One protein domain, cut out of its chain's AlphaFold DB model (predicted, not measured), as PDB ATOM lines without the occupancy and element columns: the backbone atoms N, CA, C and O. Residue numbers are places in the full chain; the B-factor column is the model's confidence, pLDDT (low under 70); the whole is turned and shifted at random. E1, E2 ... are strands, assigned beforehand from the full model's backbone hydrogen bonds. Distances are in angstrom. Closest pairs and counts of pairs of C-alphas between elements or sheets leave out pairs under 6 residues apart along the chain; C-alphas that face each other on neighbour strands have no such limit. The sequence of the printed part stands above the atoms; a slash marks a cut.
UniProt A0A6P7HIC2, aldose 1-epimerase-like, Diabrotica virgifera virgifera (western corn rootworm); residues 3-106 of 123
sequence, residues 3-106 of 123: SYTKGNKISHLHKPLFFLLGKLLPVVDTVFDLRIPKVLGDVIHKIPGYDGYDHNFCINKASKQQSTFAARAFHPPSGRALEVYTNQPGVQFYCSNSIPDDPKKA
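This is residues 3 to 106 of the 123 residues of the protein "aldose 1-epimerase-like" of Diabrotica virgifera virgifera (western corn rootworm) (UniProt A0A6P7HIC2). Two antiparallel sheets lie partly face to face as a loose sandwich, their strands crossed: a strongly twisted sheet in the order E3, E2, E4, E7 and a smaller one in the order E1, E5, E6. The chain passes between them at the links E1 to E2, E4 to E5 and E6 to E7; a long stretch with no named element, residues 27 to 53, joins E3 to E4, and residues 99 to 105 stick out as a free tail. The printed part has 104 residues with no named helix and seven named strands, E1 to E7 in chain order; the class is all strand, though under half of the residues, 45, are in named elements. It is compact, with a radius of gyration of the C-alphas of 14.6 A, and spans 45 by 37 by 27 A.

Start with the larger sheet, at its inner strands E2, residues 7 to 14, and E4, residues 54 to 59. They are antiparallel at 143 degrees, and N 58 and O 9 are 2.8 A apart, within hydrogen-bond range. Beside E2 look for the edge strand E3, residues 19 to 26, which forms a hairpin with it; N 10 and O 25 are 2.9 A apart. E3 bends by 74 degrees at residue 22. Beside E4 is the other edge strand, E7, residues 90 to 94, antiparallel at 157 degrees, with N 57 and O 91 2.8 A apart. Now turn to the second sheet, where the inner strand E5, residues 68 to 75, forms a hairpin with E6, residues 80 to 86; N 73 and O 82 are 2.8 A apart. On the other side of E5 is E1, residues 3 to 5, antiparallel at 174 degrees, with N 72 and O 4 2.9 A apart. E1 runs on into E2 across a break of one residue, at 98 degrees. In this sandwich, two sheets face to face, the facing parts are 10.1 A centre to centre, the best planes 40 degrees apart and the strands at 71 degrees. The closest C-alphas of E4 and E5, those of Ile 59 and Ala 70, are 6.5 A apart. E3 and E6 are apart.

Find C-alpha 7 at (180.228, 125.751, 30.218); from there E2 runs 20.0 A to C-alpha 14. E3 covers 18.0 A, E4 15.7 A and E7 12.8 A, ending at C-alpha 94, (168.671, 119.283, 24.809). E5 begins at C-alpha 68, (188.129, 123.478, 22.959), and runs 22.0 A; E6 covers 20.1 A and E1 7.1 A.

The C-alphas of Ala 62 and Lys 104, the two farthest apart, are 45.8 A apart. The printed part has no cut, and the link E3 to E4, 27 residues, is long. Expect low confidence, pLDDT under 70, at residues 3 to 7, 12 to 22, 61 to 65, 97 and 99 to 106; the mean of the printed part is 76.7 in this model.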
ATOM      1  N   SER A   3     177.056 113.038  32.418       68.69
ATOM      2  CA  SER A   3     177.356 114.175  31.547       68.69
ATOM      3  C   SER A   3     178.242 115.177  32.255       68.69
ATOM      4  O   SER A   3     178.066 115.421  33.452       68.69
ATOM      5  N   TYR A   4     179.161 115.775  31.499       66.06
ATOM      6  CA  TYR A   4     179.873 116.962  31.943       66.06
ATOM      7  C   TYR A   4     180.097 117.974  30.814       66.06
ATOM      8  O   TYR A   4     180.170 117.596  29.645       66.06
ATOM      9  N   THR A   5     180.204 119.255  31.166       65.69
ATOM     10  CA  THR A   5     180.434 120.387  30.254       65.69
ATOM     11  C   THR A   5     181.446 121.369  30.835       65.69
ATOM     12  O   THR A   5     181.538 121.537  32.048       65.69
ATOM     13  N   LYS A   6     182.194 122.061  29.973       69.06
ATOM     14  CA  LYS A   6     183.072 123.175  30.371       69.06
ATOM     15  C   LYS A   6     182.316 124.507  30.491       69.06
ATOM     16  O   LYS A   6     182.903 125.518  30.880       69.06
ATOM     17  N   GLY A   7     181.030 124.537  30.141       64.50
ATOM     18  CA  GLY A   7     180.228 125.751  30.218       64.50
ATOM     19  C   GLY A   7     180.088 126.264  31.651       64.50
ATOM     20  O   GLY A   7     179.761 125.501  32.555       64.50
ATOM     21  N   ASN A   8     180.348 127.556  31.866       74.19
ATOM     22  CA  ASN A   8     180.229 128.201  33.181       74.19
ATOM     23  C   ASN A   8     178.997 129.109  33.299       74.19
ATOM     24  O   ASN A   8     178.679 129.579  34.395       74.19
ATOM     25  N   LYS A   9     178.315 129.361  32.181       74.25
ATOM     26  CA  LYS A   9     177.066 130.111  32.123       74.25
ATOM     27  C   LYS A   9     176.066 129.393  31.230       74.25
ATOM     28  O   LYS A   9     176.467 128.698  30.297       74.25
ATOM     29  N   ILE A  10     174.786 129.608  31.497       76.25
ATOM     30  CA  ILE A  10     173.697 129.239  30.597       76.25
ATOM     31  C   ILE A  10     172.916 130.477  30.182       76.25
ATOM     32  O   ILE A  10     172.813 131.454  30.928       76.25
ATOM     33  N   SER A  11     172.341 130.434  28.992       72.12
ATOM     34  CA  SER A  11     171.361 131.428  28.587       72.12
ATOM     35  C   SER A  11     170.029 131.211  29.301       72.12
ATOM     36  O   SER A  11     169.484 130.105  29.281       72.12
ATOM     37  N   HIS A  12     169.473 132.272  29.877       68.62
ATOM     38  CA  HIS A  12     168.131 132.224  30.442       68.62
ATOM     39  C   HIS A  12     167.075 132.167  29.325       68.62
ATOM     40  O   HIS A  12     167.107 132.985  28.401       68.62
ATOM     41  N   LEU A  13     166.148 131.213  29.412       62.81
ATOM     42  CA  LEU A  13     165.052 131.045  28.458       62.81
ATOM     43  C   LEU A  13     163.751 131.653  28.997       62.81
ATOM     44  O   LEU A  13     163.410 131.444  30.160       62.81
ATOM     45  N   HIS A  14     162.981 132.325  28.134       53.22
ATOM     46  CA  HIS A  14     161.587 132.682  28.426       53.22
ATOM     47  C   HIS A  14     160.622 131.630  27.870       53.22
ATOM     48  O   HIS A  14     160.702 131.260  26.696       53.22
ATOM     49  N   LYS A  15     159.650 131.194  28.677       58.22
ATOM     50  CA  LYS A  15     158.458 130.490  28.178       58.22
ATOM     51  C   LYS A  15     157.403 131.523  27.760       58.22
ATOM     52  O   LYS A  15     157.316 132.548  28.424       58.22
ATOM     53  N   PRO A  16     156.610 131.292  26.695       53.78
ATOM     54  CA  PRO A  16     156.337 130.010  26.025       53.78
ATOM     55  C   PRO A  16     157.201 129.698  24.791       53.78
ATOM     56  O   PRO A  16     157.031 128.644  24.188       53.78
ATOM     57  N   LEU A  17     158.103 130.599  24.396       53.06
ATOM     58  CA  LEU A  17     158.622 130.629  23.025       53.06
ATOM     59  C   LEU A  17     160.126 130.296  22.898       53.06
ATOM     60  O   LEU A  17     160.676 130.387  21.810       53.06
ATOM     61  N   PHE A  18     160.780 129.873  23.988       58.28
ATOM     62  CA  PHE A  18     162.168 129.371  24.034       58.28
ATOM     63  C   PHE A  18     163.233 130.327  23.456       58.28
ATOM     64  O   PHE A  18     164.305 129.898  23.038       58.28
ATOM     65  N   PHE A  19     162.978 131.638  23.475       52.38
ATOM     66  CA  PHE A  19     163.975 132.639  23.094       52.38
ATOM     67  C   PHE A  19     164.878 133.015  24.273       52.38
ATOM     68  O   PHE A  19     164.461 133.023  25.438       52.38
ATOM     69  N   LEU A  20     166.134 133.336  23.951       55.16
ATOM     70  CA  LEU A  20     167.143 133.785  24.906       55.16
ATOM     71  C   LEU A  20     166.737 135.161  25.446       55.16
ATOM     72  O   LEU A  20     166.613 136.114  24.682       55.16
ATOM     73  N   LEU A  21     166.615 135.309  26.765       58.03
ATOM     74  CA  LEU A  21     166.332 136.602  27.412       58.03
ATOM     75  C   LEU A  21     167.552 137.543  27.451       58.03
ATOM     76  O   LEU A  21     167.576 138.497  28.225       58.03
ATOM     77  N   GLY A  22     168.614 137.237  26.699       60.19
ATOM     78  CA  GLY A  22     169.882 137.977  26.692       60.19
ATOM     79  C   GLY A  22     170.697 137.891  27.993       60.19
ATOM     80  O   GLY A  22     171.854 138.300  28.019       60.19
ATOM     81  N   LYS A  23     170.139 137.335  29.076       70.19
ATOM     82  CA  LYS A  23     170.818 137.182  30.370       70.19
ATOM     83  C   LYS A  23     171.581 135.861  30.440       70.19
ATOM     84  O   LYS A  23     171.001 134.786  30.270       70.19
ATOM     85  N   LEU A  24     172.877 135.955  30.737       77.81
ATOM     86  CA  LEU A  24     173.739 134.811  31.026       77.81
ATOM     87  C   LEU A  24     173.779 134.570  32.535       77.81
ATOM     88  O   LEU A  24     174.255 135.426  33.283       77.81
ATOM     89  N   LEU A  25     173.303 133.409  32.976       84.31
ATOM     90  CA  LEU A  25     173.287 133.024  34.386       84.31
ATOM     91  C   LEU A  25     174.475 132.110  34.696       84.31
ATOM     92  O   LEU A  25     174.772 131.229  33.885       84.31
ATOM     93  N   PRO A  26     175.173 132.296  35.830       85.94
ATOM     94  CA  PRO A  26     176.237 131.387  36.236       85.94
ATOM     95  C   PRO A  26     175.663 130.002  36.553       85.94
ATOM     96  O   PRO A  26     174.554 129.886  37.067       85.94
ATOM     97  N   VAL A  27     176.428 128.950  36.257       88.00
ATOM     98  CA  VAL A  27     176.005 127.572  36.565       88.00
ATOM     99  C   VAL A  27     176.395 127.115  37.967       88.00
ATOM    100  O   VAL A  27     175.834 126.132  38.434       88.00
ATOM    101  N   VAL A  28     177.346 127.793  38.623       87.12
ATOM    102  CA  VAL A  28     177.865 127.404  39.946       87.12
ATOM    103  C   VAL A  28     176.735 127.284  40.968       87.12
ATOM    104  O   VAL A  28     175.829 128.111  40.979       87.12
ATOM    105  N   ASP A  29     176.774 126.226  41.776       86.56
ATOM    106  CA  ASP A  29     175.769 125.915  42.803       86.56
ATOM    107  C   ASP A  29     174.329 125.757  42.275       86.56
ATOM    108  O   ASP A  29     173.358 125.835  43.025       86.56
ATOM    109  N   THR A  30     174.171 125.469  40.977       87.44
ATOM    110  CA  THR A  30     172.867 125.186  40.359       87.44
ATOM    111  C   THR A  30     172.774 123.757  39.813       87.44
ATOM    112  O   THR A  30     173.770 123.049  39.631       87.44
ATOM    113  N   VAL A  31     171.557 123.331  39.455       87.75
ATOM    114  CA  VAL A  31     171.308 122.082  38.700       87.75
ATOM    115  C   VAL A  31     171.922 122.094  37.294       87.75
ATOM    116  O   VAL A  31     172.032 121.046  36.653       87.75
ATOM    117  N   PHE A  32     172.353 123.266  36.823       87.00
ATOM    118  CA  PHE A  32     173.081 123.441  35.574       87.00
ATOM    119  C   PHE A  32     174.595 123.295  35.756       87.00
ATOM    120  O   PHE A  32     175.306 123.284  34.755       87.00
ATOM    121  N   ASP A  33     175.118 123.141  36.982       88.69
ATOM    122  CA  ASP A  33     176.538 122.837  37.169       88.69
ATOM    123  C   ASP A  33     176.835 121.395  36.752       88.69
ATOM    124  O   ASP A  33     176.768 120.454  37.550       88.69
ATOM    125  N   LEU A  34     177.133 121.238  35.468       87.12
ATOM    126  CA  LEU A  34     177.602 120.004  34.855       87.12
ATOM    127  C   LEU A  34     179.129 120.030  34.673       87.12
ATOM    128  O   LEU A  34     179.663 119.225  33.923       87.12
ATOM    129  N   ARG A  35     179.872 120.940  35.321       86.19
ATOM    130  CA  ARG A  35     181.351 120.901  35.288       86.19
ATOM    131  C   ARG A  35     181.890 119.735  36.106       86.19
ATOM    132  O   ARG A  35     182.919 119.157  35.771       86.19
ATOM    133  N   ILE A  36     181.155 119.382  37.155       85.50
ATOM    134  CA  ILE A  36     181.323 118.143  37.905       85.50
ATOM    135  C   ILE A  36     180.463 117.083  37.205       85.50
ATOM    136  O   ILE A  36     179.279 117.346  36.983       85.50
ATOM    137  N   PRO A  37     181.010 115.909  36.843       84.38
ATOM    138  CA  PRO A  37     180.232 114.856  36.201       84.38
ATOM    139  C   PRO A  37     179.032 114.434  37.057       84.38
ATOM    140  O   PRO A  37     179.190 114.106  38.232       84.38
ATOM    141  N   LYS A  38     177.832 114.418  36.463       84.62
ATOM    142  CA  LYS A  38     176.592 114.002  37.142       84.62
ATOM    143  C   LYS A  38     175.856 112.936  36.353       84.62
ATOM    144  O   LYS A  38     175.833 112.972  35.121       84.62
ATOM    145  N   VAL A  39     175.220 112.010  37.067       86.12
ATOM    146  CA  VAL A  39     174.264 111.072  36.475       86.12
ATOM    147  C   VAL A  39     173.018 111.862  36.083       86.12
ATOM    148  O   VAL A  39     172.349 112.434  36.938       86.12
ATOM    149  N   LEU A  40     172.704 111.911  34.784       82.38
ATOM    150  CA  LEU A  40     171.604 112.738  34.273       82.38
ATOM    151  C   LEU A  40     170.248 112.386  34.898       82.38
ATOM    152  O   LEU A  40     169.466 113.291  35.165       82.38
ATOM    153  N   GLY A  41     169.988 111.102  35.162       78.50
ATOM    154  CA  GLY A  41     168.729 110.650  35.770       78.50
ATOM    155  C   GLY A  41     168.439 111.297  37.128       78.50
ATOM    156  O   GLY A  41     167.287 111.584  37.434       78.50
ATOM    157  N   ASP A  42     169.478 111.633  37.893       83.12
ATOM    158  CA  ASP A  42     169.332 112.184  39.246       83.12
ATOM    159  C   ASP A  42     169.052 113.694  39.252       83.12
ATOM    160  O   ASP A  42     168.688 114.265  40.288       83.12
ATOM    161  N   VAL A  43     169.277 114.365  38.116       83.44
ATOM    162  CA  VAL A  43     169.240 115.833  37.996       83.44
ATOM    163  C   VAL A  43     168.231 116.344  36.977       83.44
ATOM    164  O   VAL A  43     167.736 117.455  37.144       83.44
ATOM    165  N   ILE A  44     167.875 115.551  35.963       82.06
ATOM    166  CA  ILE A  44     167.013 115.981  34.851       82.06
ATOM    167  C   ILE A  44     165.626 116.448  35.320       82.06
ATOM    168  O   ILE A  44     165.093 117.411  34.780       82.06
ATOM    169  N   HIS A  45     165.091 115.836  36.378       82.50
ATOM    170  CA  HIS A  45     163.784 116.173  36.958       82.50
ATOM    171  C   HIS A  45     163.823 117.344  37.951       82.50
ATOM    172  O   HIS A  45     162.784 117.762  38.454       82.50
ATOM    173  N   LYS A  46     165.011 117.871  38.268       85.56
ATOM    174  CA  LYS A  46     165.193 118.961  39.243       85.56
ATOM    175  C   LYS A  46     165.256 120.338  38.584       85.56
ATOM    176  O   LYS A  46     165.528 121.324  39.265       85.56
ATOM    177  N   ILE A  47     165.055 120.418  37.268       84.38
ATOM    178  CA  ILE A  47     165.165 121.667  36.517       84.38
ATOM    179  C   ILE A  47     163.875 122.475  36.704       84.38
ATOM    180  O   ILE A  47     162.811 122.034  36.269       84.38
ATOM    181  N   PRO A  48     163.931 123.664  37.333       80.94
ATOM    182  CA  PRO A  48     162.724 124.413  37.662       80.94
ATOM    183  C   PRO A  48     161.959 124.826  36.405       80.94
ATOM    184  O   PRO A  48     162.459 125.601  35.594       80.94
ATOM    185  N   GLY A  49     160.736 124.320  36.255       78.56
ATOM    186  CA  GLY A  49     159.858 124.675  35.145       78.56
ATOM    187  C   GLY A  49     160.185 124.001  33.811       78.56
ATOM    188  O   GLY A  49     159.634 124.439  32.804       78.56
ATOM    189  N   TYR A  50     161.022 122.956  33.766       77.06
ATOM    190  CA  TYR A  50     161.314 122.189  32.545       77.06
ATOM    191  C   TYR A  50     161.340 120.680  32.818       77.06
ATOM    192  O   TYR A  50     161.829 120.248  33.854       77.06
ATOM    193  N   ASP A  51     160.924 119.877  31.835       77.31
ATOM    194  CA  ASP A  51     160.961 118.402  31.898       77.31
ATOM    195  C   ASP A  51     162.335 117.812  31.522       77.31
ATOM    196  O   ASP A  51     162.460 116.645  31.153       77.31
ATOM    197  N   GLY A  52     163.376 118.641  31.578       79.81
ATOM    198  CA  GLY A  52     164.745 118.296  31.227       79.81
ATOM    199  C   GLY A  52     165.519 119.491  30.681       79.81
ATOM    200  O   GLY A  52     165.026 120.620  30.637       79.81
ATOM    201  N   TYR A  53     166.761 119.262  30.263       81.25
ATOM    202  CA  TYR A  53     167.597 120.341  29.745       81.25
ATOM    203  C   TYR A  53     167.123 120.782  28.357       81.25
ATOM    204  O   TYR A  53     166.905 119.953  27.478       81.25
ATOM    205  N   ASP A  54     166.991 122.093  28.176       81.00
ATOM    206  CA  ASP A  54     166.880 122.765  26.883       81.00
ATOM    207  C   ASP A  54     167.590 124.126  26.948       81.00
ATOM    208  O   ASP A  54     166.981 125.191  26.863       81.00
ATOM    209  N   HIS A  55     168.888 124.091  27.254       83.62
ATOM    210  CA  HIS A  55     169.661 125.294  27.559       83.62
ATOM    211  C   HIS A  55     170.953 125.322  26.751       83.62
ATOM    212  O   HIS A  55     171.618 124.295  26.587       83.62
ATOM    213  N   ASN A  56     171.345 126.516  26.311       84.12
ATOM    214  CA  ASN A  56     172.657 126.741  25.731       84.12
ATOM    215  C   ASN A  56     173.682 127.005  26.837       84.12
ATOM    216  O   ASN A  56     173.534 127.944  27.623       84.12
ATOM    217  N   PHE A  57     174.734 126.192  26.870       83.25
ATOM    218  CA  PHE A  57     175.890 126.348  27.742       83.25
ATOM    219  C   PHE A  57     176.963 127.178  27.047       83.25
ATOM    220  O   PHE A  57     177.509 126.767  26.027       83.25
ATOM    221  N   CYS A  58     177.323 128.321  27.625       84.19
ATOM    222  CA  CYS A  58     178.387 129.170  27.103       84.19
ATOM    223  C   CYS A  58     179.751 128.570  27.445       84.19
ATOM    224  O   CYS A  58     180.117 128.471  28.620       84.19
ATOM    225  N   ILE A  59     180.512 128.188  26.421       81.06
ATOM    226  CA  ILE A  59     181.843 127.605  26.576       81.06
ATOM    227  C   ILE A  59     182.851 128.739  26.715       81.06
ATOM    228  O   ILE A  59     183.006 129.566  25.819       81.06
ATOM    229  N   ASN A  60     183.558 128.770  27.843       73.56
ATOM    230  CA  ASN A  60     184.570 129.788  28.083       73.56
ATOM    231  C   ASN A  60     185.847 129.444  27.300       73.56
ATOM    232  O   ASN A  60     186.459 128.394  27.536       73.56
ATOM    233  N   LYS A  61     186.232 130.305  26.353       69.88
ATOM    234  CA  LYS A  61     187.369 130.081  25.447       69.88
ATOM    235  C   LYS A  61     188.435 131.138  25.614       69.88
ATOM    236  O   LYS A  61     188.123 132.304  25.818       69.88
ATOM    237  N   ALA A  62     189.685 130.717  25.442       66.88
ATOM    238  CA  ALA A  62     190.817 131.631  25.365       66.88
ATOM    239  C   ALA A  62     190.860 132.377  24.017       66.88
ATOM    240  O   ALA A  62     191.248 133.538  23.978       66.88
ATOM    241  N   SER A  63     190.429 131.745  22.914       69.19
ATOM    242  CA  SER A  63     190.331 132.392  21.598       69.19
ATOM    243  C   SER A  63     189.184 131.825  20.750       69.19
ATOM    244  O   SER A  63     188.760 130.684  20.944       69.19
ATOM    245  N   LYS A  64     188.687 132.616  19.785       65.44
ATOM    246  CA  LYS A  64     187.604 132.215  18.860       65.44
ATOM    247  C   LYS A  64     188.010 131.093  17.891       65.44
ATOM    248  O   LYS A  64     187.152 130.349  17.438       65.44
ATOM    249  N   GLN A  65     189.302 130.972  17.581       69.06
ATOM    250  CA  GLN A  65     189.815 130.015  16.590       69.06
ATOM    251  C   GLN A  65     190.225 128.671  17.207       69.06
ATOM    252  O   GLN A  65     190.437 127.695  16.493       69.06
ATOM    253  N   GLN A  66     190.330 128.590  18.535       77.38
ATOM    254  CA  GLN A  66     190.733 127.365  19.208       77.38
ATOM    255  C   GLN A  66     189.535 126.425  19.384       77.38
ATOM    256  O   GLN A  66     188.535 126.769  20.020       77.38
ATOM    257  N   SER A  67     189.658 125.202  18.861       80.44
ATOM    258  CA  SER A  67     188.756 124.117  19.240       80.44
ATOM    259  C   SER A  67     189.037 123.729  20.689       80.44
ATOM    260  O   SER A  67     190.170 123.413  21.053       80.44
ATOM    261  N   THR A  68     188.014 123.788  21.534       83.81
ATOM    262  CA  THR A  68     188.129 123.478  22.959       83.81
ATOM    263  C   THR A  68     187.193 122.346  23.318       83.81
ATOM    264  O   THR A  68     186.082 122.267  22.789       83.81
ATOM    265  N   PHE A  69     187.607 121.530  24.283       84.94
ATOM    266  CA  PHE A  69     186.712 120.577  24.919       84.94
ATOM    267  C   PHE A  69     185.445 121.288  25.422       84.94
ATOM    268  O   PHE A  69     185.538 122.284  26.151       84.94
ATOM    269  N   ALA A  70     184.284 120.774  25.031       85.56
ATOM    270  CA  ALA A  70     182.991 121.363  25.339       85.56
ATOM    271  C   ALA A  70     182.191 120.489  26.300       85.56
ATOM    272  O   ALA A  70     181.787 120.976  27.354       85.56
ATOM    273  N   ALA A  71     181.994 119.211  25.969       85.25
ATOM    274  CA  ALA A  71     181.209 118.288  26.779       85.25
ATOM    275  C   ALA A  71     181.602 116.823  26.553       85.25
ATOM    276  O   ALA A  71     182.156 116.472  25.512       85.25
ATOM    277  N   ARG A  72     181.289 115.959  27.522       84.25
ATOM    278  CA  ARG A  72     181.347 114.500  27.368       84.25
ATOM    279  C   ARG A  72     180.066 113.894  27.909       84.25
ATOM    280  O   ARG A  72     179.584 114.292  28.970       84.25
ATOM    281  N   ALA A  73     179.585 112.874  27.219       85.62
ATOM    282  CA  ALA A  73     178.589 111.948  27.722       85.62
ATOM    283  C   ALA A  73     179.224 110.565  27.865       85.62
ATOM    284  O   ALA A  73     179.883 110.077  26.950       85.62
ATOM    285  N   PHE A  74     179.016 109.924  29.008       81.62
ATOM    286  CA  PHE A  74     179.483 108.574  29.289       81.62
ATOM    287  C   PHE A  74     178.304 107.674  29.653       81.62
ATOM    288  O   PHE A  74     177.408 108.057  30.412       81.62
ATOM    289  N   HIS A  75     178.285 106.465  29.109       84.88
ATOM    290  CA  HIS A  75     177.284 105.454  29.408       84.88
ATOM    291  C   HIS A  75     177.957 104.264  30.110       84.88
ATOM    292  O   HIS A  75     178.476 103.384  29.420       84.88
ATOM    293  N   PRO A  76     177.942 104.222  31.461       82.12
ATOM    294  CA  PRO A  76     178.648 103.196  32.226       82.12
ATOM    295  C   PRO A  76     178.300 101.753  31.829       82.12
ATOM    296  O   PRO A  76     179.235 100.990  31.609       82.12
ATOM    297  N   PRO A  77     177.015 101.373  31.634       84.06
ATOM    298  CA  PRO A  77     176.664  99.987  31.322       84.06
ATOM    299  C   PRO A  77     177.270  99.459  30.020       84.06
ATOM    300  O   PRO A  77     177.542  98.270  29.913       84.06
ATOM    301  N   SER A  78     177.477 100.324  29.021       82.56
ATOM    302  CA  SER A  78     178.073  99.916  27.742       82.56
ATOM    303  C   SER A  78     179.528 100.350  27.577       82.56
ATOM    304  O   SER A  78     180.085 100.139  26.504       82.56
ATOM    305  N   GLY A  79     180.098 101.074  28.546       84.00
ATOM    306  CA  GLY A  79     181.428 101.688  28.457       84.00
ATOM    307  C   GLY A  79     181.599 102.751  27.360       84.00
ATOM    308  O   GLY A  79     182.719 103.176  27.093       84.00
ATOM    309  N   ARG A  80     180.521 103.194  26.699       83.81
ATOM    310  CA  ARG A  80     180.619 104.126  25.560       83.81
ATOM    311  C   ARG A  80     180.786 105.556  26.057       83.81
ATOM    312  O   ARG A  80     180.107 105.964  27.000       83.81
ATOM    313  N   ALA A  81     181.617 106.328  25.365       84.31
ATOM    314  CA  ALA A  81     181.779 107.756  25.594       84.31
ATOM    315  C   ALA A  81     181.616 108.536  24.285       84.31
ATOM    316  O   ALA A  81     182.031 108.075  23.225       84.31
ATOM    317  N   LEU A  82     181.030 109.726  24.380       84.12
ATOM    318  CA  LEU A  82     181.014 110.736  23.331       84.12
ATOM    319  C   LEU A  82     181.660 111.994  23.893       84.12
ATOM    320  O   LEU A  82     181.186 112.519  24.897       84.12
ATOM    321  N   GLU A  83     182.705 112.479  23.239       86.38
ATOM    322  CA  GLU A  83     183.318 113.770  23.533       86.38
ATOM    323  C   GLU A  83     183.007 114.764  22.425       86.38
ATOM    324  O   GLU A  83     183.022 114.424  21.243       86.38
ATOM    325  N   VAL A  84     182.749 116.005  22.820       83.25
ATOM    326  CA  VAL A  84     182.461 117.110  21.916       83.25
ATOM    327  C   VAL A  84     183.536 118.166  22.100       83.25
ATOM    328  O   VAL A  84     183.700 118.725  23.187       83.25
ATOM    329  N   TYR A  85     184.238 118.460  21.011       85.19
ATOM    330  CA  TYR A  85     185.164 119.579  20.889       85.19
ATOM    331  C   TYR A  85     184.573 120.569  19.895       85.19
ATOM    332  O   TYR A  85     184.003 120.167  18.881       85.19
ATOM    333  N   THR A  86     184.666 121.861  20.190       80.69
ATOM    334  CA  THR A  86     184.059 122.879  19.331       80.69
ATOM    335  C   THR A  86     184.840 124.183  19.336       80.69
ATOM    336  O   THR A  86     185.402 124.590  20.359       80.69
ATOM    337  N   ASN A  87     184.822 124.886  18.202       81.38
ATOM    338  CA  ASN A  87     185.217 126.291  18.073       81.38
ATOM    339  C   ASN A  87     184.019 127.260  18.247       81.38
ATOM    340  O   ASN A  87     184.237 128.447  18.461       81.38
ATOM    341  N   GLN A  88     182.794 126.750  18.429       83.00
ATOM    342  CA  GLN A  88     181.585 127.545  18.705       83.00
ATOM    343  C   GLN A  88     181.494 128.087  20.147       83.00
ATOM    344  O   GLN A  88     181.888 127.388  21.082       83.00
ATOM    345  N   PRO A  89     180.962 129.301  20.375       80.69
ATOM    346  CA  PRO A  89     180.941 129.954  21.694       80.69
ATOM    347  C   PRO A  89     180.004 129.290  22.719       80.69
ATOM    348  O   PRO A  89     180.083 129.586  23.912       80.69
ATOM    349  N   GLY A  90     179.129 128.384  22.283       81.50
ATOM    350  CA  GLY A  90     178.212 127.658  23.151       81.50
ATOM    351  C   GLY A  90     177.874 126.267  22.629       81.50
ATOM    352  O   GLY A  90     178.233 125.908  21.506       81.50
ATOM    353  N   VAL A  91     177.203 125.489  23.471       82.69
ATOM    354  CA  VAL A  91     176.660 124.168  23.153       82.69
ATOM    355  C   VAL A  91     175.237 124.087  23.682       82.69
ATOM    356  O   VAL A  91     175.017 124.176  24.892       82.69
ATOM    357  N   GLN A  92     174.278 123.856  22.789       83.56
ATOM    358  CA  GLN A  92     172.924 123.499  23.195       83.56
ATOM    359  C   GLN A  92     172.928 122.108  23.828       83.56
ATOM    360  O   GLN A  92     173.440 121.148  23.251       83.56
ATOM    361  N   PHE A  93     172.346 121.994  25.018       82.69
ATOM    362  CA  PHE A  93     172.098 120.713  25.657       82.69
ATOM    363  C   PHE A  93     170.592 120.499  25.780       82.69
ATOM    364  O   PHE A  93     169.922 121.126  26.602       82.69
ATOM    365  N   TYR A  94     170.083 119.616  24.922       82.12
ATOM    366  CA  TYR A  94     168.671 119.283  24.809       82.12
ATOM    367  C   TYR A  94     168.437 117.816  25.174       82.12
ATOM    368  O   TYR A  94     169.142 116.938  24.688       82.12
ATOM    369  N   CYS A  95     167.448 117.543  26.023       74.94
ATOM    370  CA  CYS A  95     167.130 116.196  26.511       74.94
ATOM    371  C   CYS A  95     165.838 115.622  25.913       74.94
ATOM    372  O   CYS A  95     165.183 114.789  26.532       74.94
ATOM    373  N   SER A  96     165.473 116.029  24.692       73.38
ATOM    374  CA  SER A  96     164.305 115.471  23.992       73.38
ATOM    375  C   SER A  96     162.979 115.649  24.748       73.38
ATOM    376  O   SER A  96     162.080 114.816  24.628       73.38
ATOM    377  N   ASN A  97     162.837 116.754  25.489       68.88
ATOM    378  CA  ASN A  97     161.672 117.048  26.337       68.88
ATOM    379  C   ASN A  97     160.337 117.022  25.563       68.88
ATOM    380  O   ASN A  97     159.299 116.708  26.130       68.88
ATOM    381  N   SER A  98     160.366 117.325  24.262       70.19
ATOM    382  CA  SER A  98     159.173 117.426  23.407       70.19
ATOM    383  C   SER A  98     158.878 116.149  22.611       70.19
ATOM    384  O   SER A  98     158.009 116.159  21.739       70.19
ATOM    385  N   ILE A  99     159.619 115.058  22.846       68.44
ATOM    386  CA  ILE A  99     159.367 113.776  22.180       68.44
ATOM    387  C   ILE A  99     158.267 113.030  22.948       68.44
ATOM    388  O   ILE A  99     158.452 112.760  24.136       68.44
ATOM    389  N   PRO A 100     157.139 112.691  22.293       66.31
ATOM    390  CA  PRO A 100     156.056 111.959  22.932       66.31
ATOM    391  C   PRO A 100     156.473 110.526  23.276       66.31
ATOM    392  O   PRO A 100     157.188 109.876  22.515       66.31
ATOM    393  N   ASP A 101     155.967 110.032  24.402       64.75
ATOM    394  CA  ASP A 101     156.249 108.699  24.951       64.75
ATOM    395  C   ASP A 101     155.758 107.566  24.048       64.75
ATOM    396  O   ASP A 101     156.327 106.478  24.048       64.75
ATOM    397  N   ASP A 102     154.710 107.833  23.265       69.88
ATOM    398  CA  ASP A 102     154.158 106.890  22.302       69.88
ATOM    399  C   ASP A 102     155.154 106.668  21.145       69.88
ATOM    400  O   ASP A 102     155.351 107.574  20.322       69.88
ATOM    401  N   PRO A 103     155.738 105.461  21.005       61.97
ATOM    402  CA  PRO A 103     156.714 105.154  19.961       61.97
ATOM    403  C   PRO A 103     156.166 105.370  18.544       61.97
ATOM    404  O   PRO A 103     156.922 105.724  17.634       61.97
ATOM    405  N   LYS A 104     154.846 105.211  18.353       65.31
ATOM    406  CA  LYS A 104     154.172 105.440  17.064       65.31
ATOM    407  C   LYS A 104     154.147 106.925  16.701       65.31
ATOM    408  O   LYS A 104     154.205 107.272  15.523       65.31
ATOM    409  N   LYS A 105     154.114 107.808  17.704       64.19
ATOM    410  CA  LYS A 105     154.171 109.271  17.540       64.19
ATOM    411  C   LYS A 105     155.600 109.810  17.568       64.19
ATOM    412  O   LYS A 105     155.862 110.853  16.973       64.19
ATOM    413  N   ALA A 106     156.533 109.090  18.190       57.72
ATOM    414  CA  ALA A 106     157.944 109.462  18.268       57.72
ATOM    415  C   ALA A 106     158.694 109.344  16.924       57.72
ATOM    416  O   ALA A 106     159.824 109.819  16.822       57.72
TER     417      ALA A 106